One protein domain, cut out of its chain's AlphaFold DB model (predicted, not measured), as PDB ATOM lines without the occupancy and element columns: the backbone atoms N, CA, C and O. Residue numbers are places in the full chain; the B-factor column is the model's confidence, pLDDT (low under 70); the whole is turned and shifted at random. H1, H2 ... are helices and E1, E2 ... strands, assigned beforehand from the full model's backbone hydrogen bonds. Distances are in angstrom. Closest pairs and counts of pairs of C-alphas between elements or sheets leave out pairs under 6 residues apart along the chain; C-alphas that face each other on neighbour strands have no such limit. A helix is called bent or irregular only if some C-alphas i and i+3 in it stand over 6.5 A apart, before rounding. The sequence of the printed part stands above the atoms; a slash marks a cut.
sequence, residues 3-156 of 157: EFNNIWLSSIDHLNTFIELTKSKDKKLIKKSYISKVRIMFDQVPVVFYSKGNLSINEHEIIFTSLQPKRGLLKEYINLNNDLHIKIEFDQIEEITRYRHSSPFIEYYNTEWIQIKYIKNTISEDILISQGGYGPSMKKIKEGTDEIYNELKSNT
ATOM      1  N   GLU A   3     -28.026  32.951   2.932       97.00
ATOM      2  CA  GLU A   3     -27.042  33.939   2.491       97.00
ATOM      3  C   GLU A   3     -26.545  34.787   3.661       97.00
ATOM      4  O   GLU A   3     -27.329  35.362   4.417       97.00
ATOM      5  N   PHE A   4     -25.226  34.924   3.753       96.19
ATOM      6  CA  PHE A   4     -24.542  35.776   4.710       96.19
ATOM      7  C   PHE A   4     -23.739  36.845   3.977       96.19
ATOM      8  O   PHE A   4     -23.025  36.588   3.006       96.19
ATOM      9  N   ASN A   5     -23.831  38.076   4.470       94.06
ATOM     10  CA  ASN A   5     -23.177  39.230   3.867       94.06
ATOM     11  C   ASN A   5     -21.974  39.672   4.698       94.06
ATOM     12  O   ASN A   5     -21.937  39.492   5.915       94.06
ATOM     13  N   ASN A   6     -21.036  40.376   4.055       92.81
ATOM     14  CA  ASN A   6     -19.883  40.975   4.735       92.81
ATOM     15  C   ASN A   6     -19.018  39.919   5.448       92.81
ATOM     16  O   ASN A   6     -18.577  40.120   6.574       92.81
ATOM     17  N   ILE A   7     -18.769  38.808   4.770       95.00
ATOM     18  CA  ILE A   7     -17.924  37.714   5.238       95.00
ATOM     19  C   ILE A   7     -16.465  38.025   4.960       95.00
ATOM     20  O   ILE A   7     -16.134  38.596   3.921       95.00
ATOM     21  N   TRP A   8     -15.599  37.675   5.900       94.75
ATOM     22  CA  TRP A   8     -14.152  37.762   5.776       94.75
ATOM     23  C   TRP A   8     -13.563  36.376   5.562       94.75
ATOM     24  O   TRP A   8     -13.920  35.445   6.282       94.75
ATOM     25  N   LEU A   9     -12.629  36.279   4.615       95.50
ATOM     26  CA  LEU A   9     -11.791  35.102   4.422       95.50
ATOM     27  C   LEU A   9     -10.347  35.384   4.816       95.50
ATOM     28  O   LEU A   9      -9.797  36.454   4.532       95.50
ATOM     29  N   SER A  10      -9.739  34.399   5.459       94.69
ATOM     30  CA  SER A  10      -8.340  34.406   5.863       94.69
ATOM     31  C   SER A  10      -7.756  32.992   5.783       94.69
ATOM     32  O   SER A  10      -8.442  32.038   5.415       94.69
ATOM     33  N   SER A  11      -6.476  32.864   6.111       94.12
ATOM     34  CA  SER A  11      -5.788  31.589   6.331       94.12
ATOM     35  C   SER A  11      -4.919  31.717   7.579       94.12
ATOM     36  O   SER A  11      -4.665  32.829   8.059       94.12
ATOM     37  N   ILE A  12      -4.467  30.591   8.129       92.44
ATOM     38  CA  ILE A  12      -3.584  30.599   9.303       92.44
ATOM     39  C   ILE A  12      -2.300  31.388   8.996       92.44
ATOM     40  O   ILE A  12      -1.908  32.255   9.778       92.44
ATOM     41  N   ASP A  13      -1.706  31.181   7.821       92.75
ATOM     42  CA  ASP A  13      -0.491  31.878   7.385       92.75
ATOM     43  C   ASP A  13      -0.709  33.381   7.196       92.75
ATOM     44  O   ASP A  13       0.125  34.202   7.604       92.75
ATOM     45  N   HIS A  14      -1.868  33.767   6.659       93.38
ATOM     46  CA  HIS A  14      -2.260  35.169   6.584       93.38
ATOM     47  C   HIS A  14      -2.355  35.801   7.985       93.38
ATOM     48  O   HIS A  14      -1.807  36.884   8.207       93.38
ATOM     49  N   LEU A  15      -2.999  35.133   8.951       92.12
ATOM     50  CA  LEU A  15      -3.128  35.647  10.321       92.12
ATOM     51  C   LEU A  15      -1.781  35.739  11.051       92.12
ATOM     52  O   LEU A  15      -1.521  36.754  11.706       92.12
ATOM     53  N   ASN A  16      -0.910  34.739  10.893       91.81
ATOM     54  CA  ASN A  16       0.452  34.759  11.430       91.81
ATOM     55  C   ASN A  16       1.224  35.979  10.904       91.81
ATOM     56  O   ASN A  16       1.731  36.788  11.684       91.81
ATOM     57  N   THR A  17       1.210  36.184   9.584       92.88
ATOM     58  CA  THR A  17       1.891  37.321   8.947       92.88
ATOM     59  C   THR A  17       1.288  38.660   9.384       92.88
ATOM     60  O   THR A  17       2.007  39.627   9.643       92.88
ATOM     61  N   PHE A  18      -0.039  38.741   9.513       92.69
ATOM     62  CA  PHE A  18      -0.720  39.921  10.048       92.69
ATOM     63  C   PHE A  18      -0.233  40.267  11.466       92.69
ATOM     64  O   PHE A  18       0.050  41.436  11.750       92.69
ATOM     65  N   ILE A  19      -0.088  39.281  12.358       91.00
ATOM     66  CA  ILE A  19       0.404  39.497  13.729       91.00
ATOM     67  C   ILE A  19       1.844  40.009  13.729       91.00
ATOM     68  O   ILE A  19       2.169  40.938  14.469       91.00
ATOM     69  N   GLU A  20       2.714  39.414  12.918       91.50
ATOM     70  CA  GLU A  20       4.109  39.847  12.813       91.50
ATOM     71  C   GLU A  20       4.207  41.303  12.345       91.50
ATOM     72  O   GLU A  20       4.902  42.121  12.953       91.50
ATOM     73  N   LEU A  21       3.445  41.659  11.308       91.62
ATOM     74  CA  LEU A  21       3.437  43.011  10.755       91.62
ATOM     75  C   LEU A  21       2.838  44.043  11.707       91.62
ATOM     76  O   LEU A  21       3.349  45.156  11.783       91.62
ATOM     77  N   THR A  22       1.780  43.696  12.441       87.12
ATOM     78  CA  THR A  22       1.143  44.615  13.401       87.12
ATOM     79  C   THR A  22       1.994  44.866  14.642       87.12
ATOM     80  O   THR A  22       1.940  45.957  15.206       87.12
ATOM     81  N   LYS A  23       2.822  43.897  15.044       87.50
ATOM     82  CA  LYS A  23       3.830  44.078  16.100       87.50
ATOM     83  C   LYS A  23       5.062  44.853  15.616       87.50
ATOM     84  O   LYS A  23       5.786  45.421  16.435       87.50
ATOM     85  N   SER A  24       5.314  44.887  14.306       85.38
ATOM     86  CA  SER A  24       6.449  45.604  13.733       85.38
ATOM     87  C   SER A  24       6.253  47.119  13.789       85.38
ATOM     88  O   SER A  24       5.234  47.663  13.371       85.38
ATOM     89  N   LYS A  25       7.286  47.832  14.250       84.88
ATOM     90  CA  LYS A  25       7.349  49.302  14.160       84.88
ATOM     91  C   LYS A  25       7.842  49.781  12.789       84.88
ATOM     92  O   LYS A  25       7.792  50.980  12.507       84.88
ATOM     93  N   ASP A  26       8.330  48.875  11.938       90.94
ATOM     94  CA  ASP A  26       8.861  49.230  10.624       90.94
ATOM     95  C   ASP A  26       7.738  49.388   9.589       90.94
ATOM     96  O   ASP A  26       7.276  48.436   8.953       90.94
ATOM     97  N   LYS A  27       7.347  50.642   9.349       88.25
ATOM     98  CA  LYS A  27       6.357  50.984   8.320       88.25
ATOM     99  C   LYS A  27       6.786  50.577   6.907       88.25
ATOM    100  O   LYS A  27       5.924  50.406   6.046       88.25
ATOM    101  N   LYS A  28       8.088  50.444   6.619       90.62
ATOM    102  CA  LYS A  28       8.561  49.992   5.300       90.62
ATOM    103  C   LYS A  28       8.252  48.513   5.096       90.62
ATOM    104  O   LYS A  28       7.832  48.155   3.997       90.62
ATOM    105  N   LEU A  29       8.402  47.694   6.139       92.12
ATOM    106  CA  LEU A  29       8.031  46.280   6.113       92.12
ATOM    107  C   LEU A  29       6.533  46.120   5.829       92.12
ATOM    108  O   LEU A  29       6.157  45.412   4.898       92.12
ATOM    109  N   ILE A  30       5.692  46.871   6.550       91.31
ATOM    110  CA  ILE A  30       4.241  46.881   6.322       91.31
ATOM    111  C   ILE A  30       3.929  47.283   4.882       91.31
ATOM    112  O   ILE A  30       3.176  46.589   4.217       91.31
ATOM    113  N   LYS A  31       4.521  48.360   4.356       89.69
ATOM    114  CA  LYS A  31       4.242  48.820   2.984       89.69
ATOM    115  C   LYS A  31       4.615  47.790   1.918       89.69
ATOM    116  O   LYS A  31       3.854  47.617   0.970       89.69
ATOM    117  N   LYS A  32       5.747  47.100   2.081       91.94
ATOM    118  CA  LYS A  32       6.271  46.125   1.108       91.94
ATOM    119  C   LYS A  32       5.644  44.733   1.204       91.94
ATOM    120  O   LYS A  32       5.833  43.945   0.287       91.94
ATOM    121  N   SER A  33       4.933  44.416   2.285       93.06
ATOM    122  CA  SER A  33       4.352  43.083   2.462       93.06
ATOM    123  C   SER A  33       3.268  42.760   1.426       93.06
ATOM    124  O   SER A  33       2.600  43.656   0.900       93.06
ATOM    125  N   TYR A  34       3.051  41.471   1.170       91.88
ATOM    126  CA  TYR A  34       1.952  40.991   0.326       91.88
ATOM    127  C   TYR A  34       0.600  40.996   1.054       91.88
ATOM    128  O   TYR A  34      -0.436  40.994   0.400       91.88
ATOM    129  N   ILE A  35       0.611  41.065   2.391       94.00
ATOM    130  CA  ILE A  35      -0.589  41.070   3.237       94.00
ATOM    131  C   ILE A  35      -1.611  42.115   2.785       94.00
ATOM    132  O   ILE A  35      -1.254  43.233   2.399       94.00
ATOM    133  N   SER A  36      -2.889  41.757   2.880       93.81
ATOM    134  CA  SER A  36      -3.981  42.694   2.651       93.81
ATOM    135  C   SER A  36      -3.922  43.859   3.635       93.81
ATOM    136  O   SER A  36      -3.688  43.698   4.835       93.81
ATOM    137  N   LYS A  37      -4.123  45.069   3.117       93.00
ATOM    138  CA  LYS A  37      -3.974  46.321   3.861       93.00
ATOM    139  C   LYS A  37      -5.108  47.279   3.541       93.00
ATOM    140  O   LYS A  37      -5.656  47.274   2.443       93.00
ATOM    141  N   VAL A  38      -5.405  48.166   4.481       91.12
ATOM    142  CA  VAL A  38      -6.230  49.350   4.249       91.12
ATOM    143  C   VAL A  38      -5.376  50.601   4.421       91.12
ATOM    144  O   VAL A  38      -4.673  50.775   5.416       91.12
ATOM    145  N   ARG A  39      -5.415  51.488   3.430       90.00
ATOM    146  CA  ARG A  39      -4.860  52.832   3.535       90.00
ATOM    147  C   ARG A  39      -5.846  53.705   4.297       90.00
ATOM    148  O   ARG A  39      -6.992  53.843   3.873       90.00
ATOM    149  N   ILE A  40      -5.388  54.289   5.398       86.38
ATOM    150  CA  ILE A  40      -6.132  55.268   6.192       86.38
ATOM    151  C   ILE A  40      -5.261  56.521   6.261       86.38
ATOM    152  O   ILE A  40      -4.194  56.509   6.875       86.38
ATOM    153  N   MET A  41      -5.698  57.598   5.602       85.31
ATOM    154  CA  MET A  41      -4.882  58.804   5.398       85.31
ATOM    155  C   MET A  41      -3.500  58.462   4.790       85.31
ATOM    156  O   MET A  41      -3.433  57.890   3.703       85.31
ATOM    157  N   PHE A  42      -2.402  58.791   5.482       83.44
ATOM    158  CA  PHE A  42      -1.022  58.561   5.034       83.44
ATOM    159  C   PHE A  42      -0.426  57.226   5.501       83.44
ATOM    160  O   PHE A  42       0.742  56.947   5.207       83.44
ATOM    161  N   ASP A  43      -1.193  56.410   6.230       88.25
ATOM    162  CA  ASP A  43      -0.720  55.133   6.761       88.25
ATOM    163  C   ASP A  43      -1.353  53.931   6.059       88.25
ATOM    164  O   ASP A  43      -2.434  54.016   5.472       88.25
ATOM    165  N   GLN A  44      -0.649  52.801   6.110       91.56
ATOM    166  CA  GLN A  44      -1.157  51.508   5.661       91.56
ATOM    167  C   GLN A  44      -1.260  50.592   6.866       91.56
ATOM    168  O   GLN A  44      -0.266  50.335   7.540       91.56
ATOM    169  N   VAL A  45      -2.461  50.091   7.115       90.69
ATOM    170  CA  VAL A  45      -2.750  49.223   8.248       90.69
ATOM    171  C   VAL A  45      -3.052  47.830   7.700       90.69
ATOM    172  O   VAL A  45      -3.961  47.708   6.874       90.69
ATOM    173  N   PRO A  46      -2.299  46.787   8.092       92.94
ATOM    174  CA  PRO A  46      -2.657  45.403   7.797       92.94
ATOM    175  C   PRO A  46      -4.094  45.104   8.222       92.94
ATOM    176  O   PRO A  46      -4.569  45.639   9.224       92.94
ATOM    177  N   VAL A  47      -4.782  44.242   7.484       91.81
ATOM    178  CA  VAL A  47      -6.099  43.727   7.877       91.81
ATOM    179  C   VAL A  47      -6.023  42.223   8.123       91.81
ATOM    180  O   VAL A  47      -5.140  41.549   7.607       91.81
ATOM    181  N   VAL A  48      -6.944  41.703   8.933       91.75
ATOM    182  CA  VAL A  48      -6.972  40.287   9.356       91.75
ATOM    183  C   VAL A  48      -7.482  39.323   8.279       91.75
ATOM    184  O   VAL A  48      -7.441  38.112   8.470       91.75
ATOM    185  N   PHE A  49      -7.957  39.840   7.147       93.50
ATOM    186  CA  PHE A  49      -8.570  39.078   6.062       93.50
ATOM    187  C   PHE A  49      -7.926  39.427   4.718       93.50
ATOM    188  O   PHE A  49      -7.552  40.582   4.511       93.50
ATOM    189  N   TYR A  50      -7.842  38.459   3.802       94.75
ATOM    190  CA  TYR A  50      -7.368  38.693   2.431       94.75
ATOM    191  C   TYR A  50      -8.498  38.862   1.416       94.75
ATOM    192  O   TYR A  50      -8.264  39.332   0.305       94.75
ATOM    193  N   SER A  51      -9.726  38.485   1.769       94.81
ATOM    194  CA  SER A  51     -10.901  38.719   0.935       94.81
ATOM    195  C   SER A  51     -12.116  39.033   1.791       94.81
ATOM    196  O   SER A  51     -12.210  38.641   2.957       94.81
ATOM    197  N   LYS A  52     -13.040  39.786   1.204       94.31
ATOM    198  CA  LYS A  52     -14.303  40.170   1.815       94.31
ATOM    199  C   LYS A  52     -15.413  40.000   0.792       94.31
ATOM    200  O   LYS A  52     -15.253  40.442  -0.340       94.31
ATOM    201  N   GLY A  53     -16.538  39.420   1.187       95.38
ATOM    202  CA  GLY A  53     -17.582  39.073   0.234       95.38
ATOM    203  C   GLY A  53     -18.888  38.618   0.859       95.38
ATOM    204  O   GLY A  53     -19.211  38.988   1.990       95.38
ATOM    205  N   ASN A  54     -19.615  37.820   0.091       97.19
ATOM    206  CA  ASN A  54     -20.835  37.141   0.501       97.19
ATOM    207  C   ASN A  54     -20.595  35.633   0.516       97.19
ATOM    208  O   ASN A  54     -19.810  35.126  -0.286       97.19
ATOM    209  N   LEU A  55     -21.282  34.946   1.421       98.00
ATOM    210  CA  LEU A  55     -21.262  33.499   1.564       98.00
ATOM    211  C   LEU A  55     -22.685  32.981   1.384       98.00
ATOM    212  O   LEU A  55     -23.585  33.409   2.100       98.00
ATOM    213  N   SER A  56     -22.875  32.055   0.461       98.06
ATOM    214  CA  SER A  56     -24.128  31.337   0.275       98.06
ATOM    215  C   SER A  56     -23.904  29.881   0.653       98.06
ATOM    216  O   SER A  56     -22.929  29.271   0.220       98.06
ATOM    217  N   ILE A  57     -24.800  29.333   1.466       97.44
ATOM    218  CA  ILE A  57     -24.776  27.933   1.887       97.44
ATOM    219  C   ILE A  57     -26.065  27.282   1.396       97.44
ATOM    220  O   ILE A  57     -27.166  27.817   1.574       97.44
ATOM    221  N   ASN A  58     -25.944  26.148   0.723       95.31
ATOM    222  CA  ASN A  58     -27.078  25.305   0.363       95.31
ATOM    223  C   ASN A  58     -26.848  23.882   0.886       95.31
ATOM    224  O   ASN A  58     -25.940  23.667   1.671       95.31
ATOM    225  N   GLU A  59     -27.684  22.931   0.481       94.75
ATOM    226  CA  GLU A  59     -27.635  21.552   0.988       94.75
ATOM    227  C   GLU A  59     -26.375  20.774   0.561       94.75
ATOM    228  O   GLU A  59     -26.061  19.752   1.156       94.75
ATOM    229  N   HIS A  60     -25.656  21.230  -0.468       95.06
ATOM    230  CA  HIS A  60     -24.554  20.488  -1.090       95.06
ATOM    231  C   HIS A  60     -23.215  21.224  -1.024       95.06
ATOM    232  O   HIS A  60     -22.159  20.591  -1.060       95.06
ATOM    233  N   GLU A  61     -23.235  22.553  -0.939       96.38
ATOM    234  CA  GLU A  61     -22.025  23.353  -1.088       96.38
ATOM    235  C   GLU A  61     -22.059  24.696  -0.357       96.38
ATOM    236  O   GLU A  61     -23.101  25.250   0.013       96.38
ATOM    237  N   ILE A  62     -20.855  25.243  -0.232       96.62
ATOM    238  CA  ILE A  62     -20.536  26.574   0.251       96.62
ATOM    239  C   ILE A  62     -19.998  27.377  -0.932       96.62
ATOM    240  O   ILE A  62     -19.019  26.985  -1.569       96.62
ATOM    241  N   ILE A  63     -20.596  28.535  -1.194       97.50
ATOM    242  CA  ILE A  63     -20.169  29.448  -2.254       97.50
ATOM    243  C   ILE A  63     -19.759  30.771  -1.620       97.50
ATOM    244  O   ILE A  63     -20.573  31.442  -0.993       97.50
ATOM    245  N   PHE A  64     -18.515  31.190  -1.820       97.38
ATOM    246  CA  PHE A  64     -18.063  32.533  -1.479       97.38
ATOM    247  C   PHE A  64     -17.797  33.345  -2.743       97.38
ATOM    248  O   PHE A  64     -17.109  32.900  -3.661       97.38
ATOM    249  N   THR A  65     -18.307  34.573  -2.762       97.00
ATOM    250  CA  THR A  65     -18.042  35.539  -3.830       97.00
ATOM    251  C   THR A  65     -17.516  36.828  -3.227       97.00
ATOM    252  O   THR A  65     -18.214  37.493  -2.454       97.00
ATOM    253  N   SER A  66     -16.285  37.195  -3.582       95.56
ATOM    254  CA  SER A  66     -15.683  38.448  -3.147       95.56
ATOM    255  C   SER A  66     -16.456  39.658  -3.664       95.56
ATOM    256  O   SER A  66     -16.939  39.698  -4.794       95.56
ATOM    257  N   LEU A  67     -16.528  40.691  -2.832       92.06
ATOM    258  CA  LEU A  67     -17.095  41.980  -3.183       92.06
ATOM    259  C   LEU A  67     -15.986  43.012  -3.238       92.06
ATOM    260  O   LEU A  67     -15.245  43.200  -2.272       92.06
ATOM    261  N   GLN A  68     -15.939  43.762  -4.335       84.75
ATOM    262  CA  GLN A  68     -15.039  44.893  -4.423       84.75
ATOM    263  C   GLN A  68     -15.462  45.951  -3.388       84.75
ATOM    264  O   GLN A  68     -16.587  46.466  -3.445       84.75
ATOM    265  N   PRO A  69     -14.603  46.297  -2.416       78.12
ATOM    266  CA  PRO A  69     -14.959  47.290  -1.423       78.12
ATOM    267  C   PRO A  69     -15.166  48.641  -2.110       78.12
ATOM    268  O   PRO A  69     -14.366  49.061  -2.950       78.12
ATOM    269  N   LYS A  70     -16.234  49.348  -1.724       71.12
ATOM    270  CA  LYS A  70     -16.482  50.714  -2.201       71.12
ATOM    271  C   LYS A  70     -15.260  51.578  -1.879       71.12
ATOM    272  O   LYS A  70     -14.896  51.722  -0.711       71.12
ATOM    273  N   ARG A  71     -14.631  52.146  -2.912       68.19
ATOM    274  CA  ARG A  71     -13.515  53.084  -2.752       68.19
ATOM    275  C   ARG A  71     -14.045  54.353  -2.090       68.19
ATOM    276  O   ARG A  71     -14.942  55.000  -2.624       68.19
ATOM    277  N   GLY A  72     -13.519  54.686  -0.917       65.12
ATOM    278  CA  GLY A  72     -13.778  55.964  -0.263       65.12
ATOM    279  C   GLY A  72     -12.579  56.890  -0.424       65.12
ATOM    280  O   GLY A  72     -11.449  56.418  -0.509       65.12
ATOM    281  N   LEU A  73     -12.799  58.207  -0.379       63.09
ATOM    282  CA  LEU A  73     -11.730  59.222  -0.420       63.09
ATOM    283  C   LEU A  73     -10.609  58.990   0.612       63.09
ATOM    284  O   LEU A  73      -9.469  59.372   0.381       63.09
ATOM    285  N   LEU A  74     -10.930  58.357   1.746       66.88
ATOM    286  CA  LEU A  74     -10.013  58.141   2.872       66.88
ATOM    287  C   LEU A  74      -9.709  56.663   3.154       66.88
ATOM    288  O   LEU A  74      -9.009  56.370   4.125       66.88
ATOM    289  N   LYS A  75     -10.275  55.738   2.366       78.25
ATOM    290  CA  LYS A  75     -10.139  54.293   2.572       78.25
ATOM    291  C   LYS A  75      -9.965  53.579   1.242       78.25
ATOM    292  O   LYS A  75     -10.902  53.478   0.450       78.25
ATOM    293  N   GLU A  76      -8.772  53.037   1.055       85.06
ATOM    294  CA  GLU A  76      -8.400  52.235  -0.105       85.06
ATOM    295  C   GLU A  76      -7.845  50.897   0.379       85.06
ATOM    296  O   GLU A  76      -6.918  50.863   1.188       85.06
ATOM    297  N   TYR A  77      -8.423  49.795  -0.095       88.50
ATOM    298  CA  TYR A  77      -7.888  48.464   0.170       88.50
ATOM    299  C   TYR A  77      -6.792  48.138  -0.843       88.50
ATOM    300  O   TYR A  77      -6.956  48.367  -2.040       88.50
ATOM    301  N   ILE A  78      -5.681  47.604  -0.349       87.88
ATOM    302  CA  ILE A  78      -4.481  47.243  -1.103       87.88
ATOM    303  C   ILE A  78      -4.259  45.740  -0.908       87.88
ATOM    304  O   ILE A  78      -4.347  45.257   0.221       87.88
ATOM    305  N   ASN A  79      -3.960  45.023  -1.994       89.44
ATOM    306  CA  ASN A  79      -3.732  43.568  -2.020       89.44
ATOM    307  C   ASN A  79      -4.913  42.711  -1.528       89.44
ATOM    308  O   ASN A  79      -4.716  41.547  -1.192       89.44
ATOM    309  N   LEU A  80      -6.125  43.276  -1.484       91.12
ATOM    310  CA  LEU A  80      -7.339  42.509  -1.216       91.12
ATOM    311  C   LEU A  80      -7.714  41.710  -2.466       91.12
ATOM    312  O   LEU A  80      -7.783  42.282  -3.556       91.12
ATOM    313  N   ASN A  81      -7.971  40.417  -2.299       90.25
ATOM    314  CA  ASN A  81      -8.409  39.537  -3.372       90.25
ATOM    315  C   ASN A  81      -9.909  39.770  -3.640       90.25
ATOM    316  O   ASN A  81     -10.770  39.310  -2.883       90.25
ATOM    317  N   ASN A  82     -10.200  40.577  -4.665       89.56
ATOM    318  CA  ASN A  82     -11.542  41.088  -4.984       89.56
ATOM    319  C   ASN A  82     -12.236  40.320  -6.115       89.56
ATOM    320  O   ASN A  82     -13.377  40.637  -6.451       89.56
ATOM    321  N   ASP A  83     -11.541  39.349  -6.691       91.19
ATOM    322  CA  ASP A  83     -11.950  38.441  -7.759       91.19
ATOM    323  C   ASP A  83     -11.984  36.974  -7.287       91.19
ATOM    324  O   ASP A  83     -12.211  36.062  -8.079       91.19
ATOM    325  N   LEU A  84     -11.803  36.748  -5.984       92.50
ATOM    326  CA  LEU A  84     -11.881  35.437  -5.362       92.50
ATOM    327  C   LEU A  84     -13.304  34.879  -5.410       92.50
ATOM    328  O   LEU A  84     -14.226  35.380  -4.759       92.50
ATOM    329  N   HIS A  85     -13.439  33.758  -6.105       94.06
ATOM    330  CA  HIS A  85     -14.624  32.924  -6.066       94.06
ATOM    331  C   HIS A  85     -14.246  31.538  -5.557       94.06
ATOM    332  O   HIS A  85     -13.291  30.934  -6.044       94.06
ATOM    333  N   ILE A  86     -14.981  31.058  -4.562       93.25
ATOM    334  CA  ILE A  86     -14.749  29.757  -3.942       93.25
ATOM    335  C   ILE A  86     -16.059  28.988  -3.959       93.25
ATOM    336  O   ILE A  86     -17.096  29.519  -3.569       93.25
ATOM    337  N   LYS A  87     -15.981  27.732  -4.388       94.94
ATOM    338  CA  LYS A  87     -17.065  26.754  -4.370       94.94
ATOM    339  C   LYS A  87     -16.508  25.505  -3.702       94.94
ATOM    340  O   LYS A  87     -15.515  24.965  -4.187       94.94
ATOM    341  N   ILE A  88     -17.087  25.114  -2.574       93.06
ATOM    342  CA  ILE A  88     -16.648  23.968  -1.774       93.06
ATOM    343  C   ILE A  88     -17.845  23.054  -1.606       93.06
ATOM    344  O   ILE A  88     -18.835  23.450  -0.995       93.06
ATOM    345  N   GLU A  89     -17.751  21.844  -2.134       94.25
ATOM    346  CA  GLU A  89     -18.756  20.808  -1.900       94.25
ATOM    347  C   GLU A  89     -18.521  20.196  -0.511       94.25
ATOM    348  O   GLU A  89     -17.377  20.062  -0.070       94.25
ATOM    349  N   PHE A  90     -19.587  19.878   0.232       94.56
ATOM    350  CA  PHE A  90     -19.443  19.394   1.614       94.56
ATOM    351  C   PHE A  90     -18.677  18.070   1.711       94.56
ATOM    352  O   PHE A  90     -18.006  17.829   2.711       94.56
ATOM    353  N   ASP A  91     -18.713  17.246   0.665       92.88
ATOM    354  CA  ASP A  91     -17.944  16.003   0.569       92.88
ATOM    355  C   ASP A  91     -16.426  16.229   0.428       92.88
ATOM    356  O   ASP A  91     -15.652  15.298   0.633       92.88
ATOM    357  N   GLN A  92     -15.984  17.456   0.133       92.69
ATOM    358  CA  GLN A  92     -14.572  17.853   0.082       92.69
ATOM    359  C   GLN A  92     -14.037  18.321   1.441       92.69
ATOM    360  O   GLN A  92     -12.833  18.574   1.575       92.69
ATOM    361  N   ILE A  93     -14.908  18.467   2.441       93.94
ATOM    362  CA  ILE A  93     -14.572  19.003   3.758       93.94
ATOM    363  C   ILE A  93     -14.255  17.849   4.711       93.94
ATOM    364  O   ILE A  93     -15.091  16.995   4.983       93.94
ATOM    365  N   GLU A  94     -13.040  17.847   5.255       93.19
ATOM    366  CA  GLU A  94     -12.624  16.895   6.289       93.19
ATOM    367  C   GLU A  94     -13.196  17.293   7.652       93.19
ATOM    368  O   GLU A  94     -13.681  16.455   8.411       93.19
ATOM    369  N   GLU A  95     -13.127  18.584   7.983       94.62
ATOM    370  CA  GLU A  95     -13.492  19.062   9.309       94.62
ATOM    371  C   GLU A  95     -13.913  20.539   9.285       94.62
ATOM    372  O   GLU A  95     -13.259  21.383   8.672       94.62
ATOM    373  N   ILE A  96     -14.977  20.861  10.028       96.44
ATOM    374  CA  ILE A  96     -15.383  22.240  10.337       96.44
ATOM    375  C   ILE A  96     -15.241  22.462  11.840       96.44
ATOM    376  O   ILE A  96     -15.948  21.837  12.637       96.44
ATOM    377  N   THR A  97     -14.346  23.368  12.231       95.94
ATOM    378  CA  THR A  97     -14.046  23.680  13.638       95.94
ATOM    379  C   THR A  97     -14.020  25.176  13.904       95.94
ATOM    380  O   THR A  97     -13.943  26.005  13.000       95.94
ATOM    381  N   ARG A  98     -14.085  25.546  15.186       94.50
ATOM    382  CA  ARG A  98     -13.792  26.910  15.623       94.50
ATOM    383  C   ARG A  98     -12.287  27.077  15.764       94.50
ATOM    384  O   ARG A  98     -11.650  26.342  16.512       94.50
ATOM    385  N   TYR A  99     -11.747  28.088  15.102       92.81
ATOM    386  CA  TYR A  99     -10.353  28.474  15.206       92.81
ATOM    387  C   TYR A  99     -10.207  29.744  16.039       92.81
ATOM    388  O   TYR A  99     -10.847  30.772  15.797       92.81
ATOM    389  N   ARG A 100      -9.311  29.668  17.022       87.00
ATOM    390  CA  ARG A 100      -8.847  30.807  17.808       87.00
ATOM    391  C   ARG A 100      -7.340  30.889  17.683       87.00
ATOM    392  O   ARG A 100      -6.629  29.942  18.012       87.00
ATOM    393  N   HIS A 101      -6.856  32.034  17.225       85.62
ATOM    394  CA  HIS A 101      -5.424  32.260  17.162       85.62
ATOM    395  C   HIS A 101      -4.852  32.403  18.575       85.62
ATOM    396  O   HIS A 101      -5.407  33.120  19.402       85.62
ATOM    397  N   SER A 102      -3.686  31.813  18.831       83.88
ATOM    398  CA  SER A 102      -2.990  31.864  20.130       83.88
ATOM    399  C   SER A 102      -2.490  33.255  20.556       83.88
ATOM    400  O   SER A 102      -1.953  33.410  21.649       83.88
ATOM    401  N   SER A 103      -2.607  34.273  19.697       80.88
ATOM    402  CA  SER A 103      -2.061  35.606  19.959       80.88
ATOM    403  C   SER A 103      -3.093  36.450  20.714       80.88
ATOM    404  O   SER A 103      -4.147  36.732  20.136       80.88
ATOM    405  N   PRO A 104      -2.778  36.967  21.920       75.44
ATOM    406  CA  PRO A 104      -3.686  37.843  22.675       75.44
ATOM    407  C   PRO A 104      -4.099  39.103  21.900       75.44
ATOM    408  O   PRO A 104      -5.141  39.702  22.144       75.44
ATOM    409  N   PHE A 105      -3.282  39.512  20.924       71.88
ATOM    410  CA  PHE A 105      -3.593  40.637  20.049       71.88
ATOM    411  C   PHE A 105      -4.783  40.347  19.128       71.88
ATOM    412  O   PHE A 105      -5.603  41.230  18.923       71.88
ATOM    413  N   ILE A 106      -4.915  39.126  18.596       71.50
ATOM    414  CA  ILE A 106      -6.096  38.737  17.804       71.50
ATOM    415  C   ILE A 106      -7.310  38.540  18.711       71.50
ATOM    416  O   ILE A 106      -8.418  38.910  18.328       71.50
ATOM    417  N   GLU A 107      -7.101  38.032  19.926       67.75
ATOM    418  CA  GLU A 107      -8.156  37.912  20.934       67.75
ATOM    419  C   GLU A 107      -8.788  39.273  21.273       67.75
ATOM    420  O   GLU A 107     -10.006  39.365  21.406       67.75
ATOM    421  N   TYR A 108      -8.002  40.359  21.286       65.62
ATOM    422  CA  TYR A 108      -8.526  41.727  21.411       65.62
ATOM    423  C   TYR A 108      -9.507  42.100  20.287       65.62
ATOM    424  O   TYR A 108     -10.512  42.768  20.533       65.62
ATOM    425  N   TYR A 109      -9.259  41.636  19.059       66.06
ATOM    426  CA  TYR A 109     -10.193  41.798  17.942       66.06
ATOM    427  C   TYR A 109     -11.329  40.778  17.963       66.06
ATOM    428  O   TYR A 109     -12.092  40.759  17.003       66.06
ATOM    429  N   ASN A 110     -11.424  39.931  19.001       63.12
ATOM    430  CA  ASN A 110     -12.461  38.931  19.285       63.12
ATOM    431  C   ASN A 110     -13.057  38.286  18.024       63.12
ATOM    432  O   ASN A 110     -14.273  38.139  17.891       63.12
ATOM    433  N   THR A 111     -12.191  37.991  17.052       73.12
ATOM    434  CA  THR A 111     -12.599  37.443  15.764       73.12
ATOM    435  C   THR A 111     -12.538  35.937  15.919       73.12
ATOM    436  O   THR A 111     -11.466  35.337  15.832       73.12
ATOM    437  N   GLU A 112     -13.677  35.335  16.244       85.19
ATOM    438  CA  GLU A 112     -13.812  33.888  16.146       85.19
ATOM    439  C   GLU A 112     -13.833  33.528  14.662       85.19
ATOM    440  O   GLU A 112     -14.587  34.107  13.876       85.19
ATOM    441  N   TRP A 113     -12.953  32.611  14.276       93.44
ATOM    442  CA  TRP A 113     -12.897  32.097  12.919       93.44
ATOM    443  C   TRP A 113     -13.500  30.698  12.895       93.44
ATOM    444  O   TRP A 113     -13.406  29.938  13.859       93.44
ATOM    445  N   ILE A 114     -14.105  30.352  11.774       96.62
ATOM    446  CA  ILE A 114     -14.505  28.997  11.433       96.62
ATOM    447  C   ILE A 114     -13.434  28.472  10.490       96.62
ATOM    448  O   ILE A 114     -13.212  29.060   9.435       96.62
ATOM    449  N   GLN A 115     -12.751  27.407  10.883       96.25
ATOM    450  CA  GLN A 115     -11.794  26.719  10.033       96.25
ATOM    451  C   GLN A 115     -12.513  25.625   9.261       96.25
ATOM    452  O   GLN A 115     -13.152  24.759   9.861       96.25
ATOM    453  N   ILE A 116     -12.376  25.675   7.942       95.44
ATOM    454  CA  ILE A 116     -12.760  24.608   7.027       95.44
ATOM    455  C   ILE A 116     -11.472  23.923   6.589       95.44
ATOM    456  O   ILE A 116     -10.656  24.526   5.885       95.44
ATOM    457  N   LYS A 117     -11.293  22.681   7.042       93.19
ATOM    458  CA  LYS A 117     -10.217  21.802   6.591       93.19
ATOM    459  C   LYS A 117     -10.711  20.933   5.455       93.19
ATOM    460  O   LYS A 117     -11.801  20.366   5.535       93.19
ATOM    461  N   TYR A 118      -9.896  20.805   4.425       89.44
ATOM    462  CA  TYR A 118     -10.207  19.979   3.267       89.44
ATOM    463  C   TYR A 118      -9.671  18.571   3.437       89.44
ATOM    464  O   TYR A 118      -8.619  18.375   4.043       89.44
ATOM    465  N   ILE A 119     -10.335  17.609   2.800       84.06
ATOM    466  CA  ILE A 119      -9.746  16.290   2.590       84.06
ATOM    467  C   ILE A 119      -8.425  16.481   1.834       84.06
ATOM    468  O   ILE A 119      -8.363  17.182   0.818       84.06
ATOM    469  N   LYS A 120      -7.348  15.880   2.353       69.62
ATOM    470  CA  LYS A 120      -6.007  15.964   1.755       69.62
ATOM    471  C   LYS A 120      -6.070  15.728   0.241       69.62
ATOM    472  O   LYS A 120      -6.599  14.707  -0.192       69.62
ATOM    473  N   ASN A 121      -5.451  16.642  -0.517       64.81
ATOM    474  CA  ASN A 121      -5.319  16.703  -1.987       64.81
ATOM    475  C   ASN A 121      -6.329  17.587  -2.747       64.81
ATOM    476  O   ASN A 121      -6.133  17.766  -3.948       64.81
ATOM    477  N   THR A 122      -7.342  18.175  -2.102       62.59
ATOM    478  CA  THR A 122      -8.312  19.033  -2.816       62.59
ATOM    479  C   THR A 122      -7.842  20.488  -2.945       62.59
ATOM    480  O   THR A 122      -7.966  21.077  -4.015       62.59
ATOM    481  N   ILE A 123      -7.273  21.077  -1.883       66.50
ATOM    482  CA  ILE A 123      -6.810  22.480  -1.833       66.50
ATOM    483  C   ILE A 123      -5.531  22.569  -0.981       66.50
ATOM    484  O   ILE A 123      -5.315  21.745  -0.095       66.50
ATOM    485  N   SER A 124      -4.655  23.538  -1.274       68.69
ATOM    486  CA  SER A 124      -3.338  23.678  -0.633       68.69
ATOM    487  C   SER A 124      -3.369  24.222   0.798       68.69
ATOM    488  O   SER A 124      -2.394  24.032   1.520       68.69
ATOM    489  N   GLU A 125      -4.442  24.902   1.212       81.25
ATOM    490  CA  GLU A 125      -4.545  25.556   2.522       81.25
ATOM    491  C   GLU A 125      -5.980  25.531   3.066       81.25
ATOM    492  O   GLU A 125      -6.947  25.667   2.314       81.25
ATOM    493  N   ASP A 126      -6.101  25.418   4.391       89.69
ATOM    494  CA  ASP A 126      -7.366  25.570   5.112       89.69
ATOM    495  C   ASP A 126      -7.891  27.006   5.003       89.69
ATOM    496  O   ASP A 126      -7.133  27.981   5.088       89.69
ATOM    497  N   ILE A 127      -9.214  27.148   4.908       94.19
ATOM    498  CA  ILE A 127      -9.857  28.463   4.869       94.19
ATOM    499  C   ILE A 127     -10.410  28.820   6.238       94.19
ATOM    500  O   ILE A 127     -11.052  28.012   6.908       94.19
ATOM    501  N   LEU A 128     -10.192  30.074   6.629       95.69
ATOM    502  CA  LEU A 128     -10.806  30.681   7.796       95.69
ATOM    503  C   LEU A 128     -11.925  31.628   7.360       95.69
ATOM    504  O   LEU A 128     -11.688  32.551   6.580       95.69
ATOM    505  N   ILE A 129     -13.123  31.432   7.907       96.31
ATOM    506  CA  ILE A 129     -14.319  32.243   7.650       96.31
ATOM    507  C   ILE A 129     -14.729  32.973   8.927       96.31
ATOM    508  O   ILE A 129     -14.732  32.387  10.007       96.31
ATOM    509  N   SER A 130     -15.098  34.245   8.827       94.88
ATOM    510  CA  SER A 130     -15.706  34.977   9.942       94.88
ATOM    511  C   SER A 130     -16.705  36.011   9.438       94.88
ATOM    512  O   SER A 130     -16.569  36.542   8.330       94.88
ATOM    513  N   GLN A 131     -17.702  36.334  10.259       94.06
ATOM    514  CA  GLN A 131     -18.548  37.492  10.010       94.06
ATOM    515  C   GLN A 131     -17.708  38.765  10.167       94.06
ATOM    516  O   GLN A 131     -17.149  39.050  11.221       94.06
ATOM    517  N   GLY A 132     -17.648  39.592   9.130       88.94
ATOM    518  CA  GLY A 132     -16.969  40.877   9.211       88.94
ATOM    519  C   GLY A 132     -17.755  41.916  10.012       88.94
ATOM    520  O   GLY A 132     -18.981  41.864  10.113       88.94
ATOM    521  N   GLY A 133     -17.066  42.949  10.502       81.38
ATOM    522  CA  GLY A 133     -17.684  44.096  11.179       81.38
ATOM    523  C   GLY A 133     -16.670  45.155  11.621       81.38
ATOM    524  O   GLY A 133     -15.512  45.118  11.211       81.38
ATOM    525  N   TYR A 134     -17.102  46.147  12.406       69.94
ATOM    526  CA  TYR A 134     -16.222  47.216  12.892       69.94
ATOM    527  C   TYR A 134     -16.658  47.782  14.250       69.94
ATOM    528  O   TYR A 134     -17.841  47.988  14.517       69.94
ATOM    529  N   GLY A 135     -15.675  48.132  15.083       65.56
ATOM    530  CA  GLY A 135     -15.883  48.899  16.314       65.56
ATOM    531  C   GLY A 135     -16.753  48.168  17.351       65.56
ATOM    532  O   GLY A 135     -16.499  47.000  17.633       65.56
ATOM    533  N   PRO A 136     -17.779  48.813  17.941       59.94
ATOM    534  CA  PRO A 136     -18.565  48.242  19.041       59.94
ATOM    535  C   PRO A 136     -19.460  47.055  18.631       59.94
ATOM    536  O   PRO A 136     -20.188  46.517  19.461       59.94
ATOM    537  N   SER A 137     -19.427  46.615  17.368       74.00
ATOM    538  CA  SER A 137     -20.238  45.503  16.865       74.00
ATOM    539  C   SER A 137     -19.661  44.112  17.162       74.00
ATOM    540  O   SER A 137     -20.090  43.152  16.532       74.00
ATOM    541  N   MET A 138     -18.707  43.972  18.087       77.88
ATOM    542  CA  MET A 138     -18.044  42.687  18.365       77.88
ATOM    543  C   MET A 138     -19.019  41.573  18.762       77.88
ATOM    544  O   MET A 138     -18.861  40.439  18.325       77.88
ATOM    545  N   LYS A 139     -20.075  41.903  19.519       82.69
ATOM    546  CA  LYS A 139     -21.153  40.955  19.844       82.69
ATOM    547  C   LYS A 139     -21.847  40.432  18.582       82.69
ATOM    548  O   LYS A 139     -22.011  39.231  18.443       82.69
ATOM    549  N   LYS A 140     -22.165  41.326  17.638       84.62
ATOM    550  CA  LYS A 140     -22.815  40.979  16.363       84.62
ATOM    551  C   LYS A 140     -21.909  40.164  15.443       84.62
ATOM    552  O   LYS A 140     -22.392  39.300  14.732       84.62
ATOM    553  N   ILE A 141     -20.605  40.449  15.449       87.94
ATOM    554  CA  ILE A 141     -19.610  39.647  14.720       87.94
ATOM    555  C   ILE A 141     -19.616  38.216  15.251       87.94
ATOM    556  O   ILE A 141     -19.676  37.270  14.472       87.94
ATOM    557  N   LYS A 142     -19.602  38.061  16.577       88.75
ATOM    558  CA  LYS A 142     -19.673  36.749  17.206       88.75
ATOM    559  C   LYS A 142     -20.985  36.032  16.886       88.75
ATOM    560  O   LYS A 142     -20.936  34.924  16.379       88.75
ATOM    561  N   GLU A 143     -22.125  36.685  17.104       91.00
ATOM    562  CA  GLU A 143     -23.451  36.115  16.825       91.00
ATOM    563  C   GLU A 143     -23.588  35.696  15.353       91.00
ATOM    564  O   GLU A 143     -23.963  34.563  15.080       91.00
ATOM    565  N   GLY A 144     -23.178  36.544  14.404       93.00
ATOM    566  CA  GLY A 144     -23.203  36.186  12.984       93.00
ATOM    567  C   GLY A 144     -22.228  35.057  12.631       93.00
ATOM    568  O   GLY A 144     -22.548  34.196  11.821       93.00
ATOM    569  N   THR A 145     -21.055  35.001  13.267       94.44
ATOM    570  CA  THR A 145     -20.139  33.859  13.096       94.44
ATOM    571  C   THR A 145     -20.742  32.577  13.675       94.44
ATOM    572  O   THR A 145     -20.573  31.506  13.099       94.44
ATOM    573  N   ASP A 146     -21.472  32.667  14.787       95.00
ATOM    574  CA  ASP A 146     -22.176  31.530  15.376       95.00
ATOM    575  C   ASP A 146     -23.281  31.005  14.460       95.00
ATOM    576  O   ASP A 146     -23.383  29.793  14.269       95.00
ATOM    577  N   GLU A 147     -24.049  31.901  13.843       95.94
ATOM    578  CA  GLU A 147     -25.055  31.552  12.839       95.94
ATOM    579  C   GLU A 147     -24.427  30.826  11.641       95.94
ATOM    580  O   GLU A 147     -24.875  29.734  11.295       95.94
ATOM    581  N   ILE A 148     -23.340  31.366  11.072       96.69
ATOM    582  CA  ILE A 148     -22.619  30.726   9.957       96.69
ATOM    583  C   ILE A 148     -22.130  29.331  10.360       96.69
ATOM    584  O   ILE A 148     -22.287  28.376   9.606       96.69
ATOM    585  N   TYR A 149     -21.535  29.190  11.546       96.94
ATOM    586  CA  TYR A 149     -21.021  27.902  12.006       96.94
ATOM    587  C   TYR A 149     -22.124  26.860  12.172       96.94
ATOM    588  O   TYR A 149     -21.936  25.708  11.790       96.94
ATOM    589  N   ASN A 150     -23.260  27.250  12.750       96.31
ATOM    590  CA  ASN A 150     -24.383  26.341  12.946       96.31
ATOM    591  C   ASN A 150     -24.950  25.874  11.602       96.31
ATOM    592  O   ASN A 150     -25.178  24.678  11.443       96.31
ATOM    593  N   GLU A 151     -25.081  26.788  10.638       96.81
ATOM    594  CA  GLU A 151     -25.525  26.466   9.278       96.81
ATOM    595  C   GLU A 151     -24.540  25.526   8.567       96.81
ATOM    596  O   GLU A 151     -24.930  24.545   7.942       96.81
ATOM    597  N   LEU A 152     -23.235  25.761   8.704       95.94
ATOM    598  CA  LEU A 152     -22.224  24.855   8.160       95.94
ATOM    599  C   LEU A 152     -22.314  23.459   8.787       95.94
ATOM    600  O   LEU A 152     -22.253  22.457   8.080       95.94
ATOM    601  N   LYS A 153     -22.486  23.375  10.112       94.38
ATOM    602  CA  LYS A 153     -22.568  22.091  10.816       94.38
ATOM    603  C   LYS A 153     -23.833  21.310  10.464       94.38
ATOM    604  O   LYS A 153     -23.734  20.091  10.349       94.38
ATOM    605  N   SER A 154     -24.975  21.971  10.272       93.06
ATOM    606  CA  SER A 154     -26.233  21.299   9.923       93.06
ATOM    607  C   SER A 154     -26.229  20.658   8.536       93.06
ATOM    608  O   SER A 154     -26.996  19.730   8.327       93.06
ATOM    609  N   ASN A 155     -25.374  21.121   7.619       88.81
ATOM    610  CA  ASN A 155     -25.253  20.576   6.260       88.81
ATOM    611  C   ASN A 155     -24.107  19.544   6.113       88.81
ATOM    612  O   ASN A 155     -23.930  18.965   5.049       88.81
ATOM    613  N   THR A 156     -23.326  19.300   7.176       80.81
ATOM    614  CA  THR A 156     -22.255  18.271   7.211       80.81
ATOM    615  C   THR A 156     -22.635  16.986   7.955       80.81
ATOM    616  O   THR A 156     -21.804  16.086   8.073       80.81
TER     617      THR A 156
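This is residues 3 to 156 of the 157 residues of an uncharacterized protein of Paenibacillus anaericanus (UniProt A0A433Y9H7). A seven-stranded antiparallel sheet, strongly twisted and curled like part of a barrel, has the long helix H4 packed slantwise over one face. At one end of the long axis a separate small sheet, E3, E2 and E6, has the short helix H2 over E3, while H1 runs from the large sheet to the small one and grazes both. The printed part has 154 residues with four named helices and ten named strands, in the order E1, H1, H2, E2, E3, E4, E5, E6, E7, E8, H3, E9, E10, H4; its class is mixed, helices and strands. The large sheet runs E7, E5, E4, E1, E10, E9, E8, and the small one, also antiparallel, E3, E2, E6. The whole is compact, with a radius of gyration of the C-alphas of 15.5 A, but elongated, spanning 46 by 29 by 29 A.

E1, residues 3 to 10, is an inner strand that bends by 75 degrees at residue 6. Its neighbours are E4, residues 51 to 57, with N 4 and O 55 at 2.8 A, and E10, residues 127 to 131, with N 8 and O 130 at 2.9 A. H1, residues 12 to 23, grazes the large sheet with residues 12 to 15. H2, residues 27 to 32, is close to H1 but not clearly touching; their closest C-alphas, Leu 21 and Ile 30, are 5.9 A apart, at a shallow tilt of 32 degrees, only just short of steep, opposite ways. E2, residues 37 to 40, and E3, residues 43 to 46, form a hairpin, with N 38 and O 45 at 2.8 A. E6, residues 75 to 78, is the other neighbour of E2, with N 39 and O 76 at 2.8 A. H1 grazes this small sheet with residues 17 to 22, and H2 lies over E3 at a height over the sheet of 8.9 A, across the strands, at 65 degrees to E3 on the local plane. E4 forms a hairpin with E5, residues 61 to 66, with N 56 and O 63 at 2.8 A. E7, residues 85 to 89, is an edge strand beside E5, with N 62 and O 88 at 2.8 A. E8, residues 93 to 99, is the other edge strand, and it and E7 meet only through their link. H3, residues 104 to 108, is close to H1 but not clearly touching; the closest C-alphas, Ile 19 and Phe 105, are 7.6 A apart. E9, residues 113 to 118, is the neighbour of E8, with N 115 and O 97 at 2.8 A, and forms a hairpin with E10, with N 114 and O 129 at 2.8 A. H4, residues 135 to 154, makes two layers with the large sheet, a helix on one face of a sheet. It lies over E10 at a height over the sheet of 6.5 A, slantwise to the strands, at 35 degrees to E10 on the local plane; the closest C-alphas, Gln 131 and Thr 145, are 5.0 A apart. Each O i to N i+4 pair is within hydrogen-bond range in H1, H2 and H3, and 14 of 16 are in H4.

E1 begins at C-alpha 3, (-27.042, 33.939, 2.491), and measures 19.0 A from first to last C-alpha. H1 measures 16.8 A, E4 17.6 A, E5 16.5 A, E9 15.7 A and E8 15.4 A. H4 measures 30.2 A and ends at C-alpha 154, (-26.233, 21.299, 9.923). It has a kink of 26 degrees near residue 142 and is irregular, with C-alphas 136 and 139 at 7.8 A.

The two C-alphas farthest apart, those of Asp 26 and Glu 59, are 46.8 A apart. The printed part has no cut and no long link. The mean pLDDT of the printed part is 88.3; residues 71 to 74, 107 to 110, 120 to 124 and 134 to 136 are under 70.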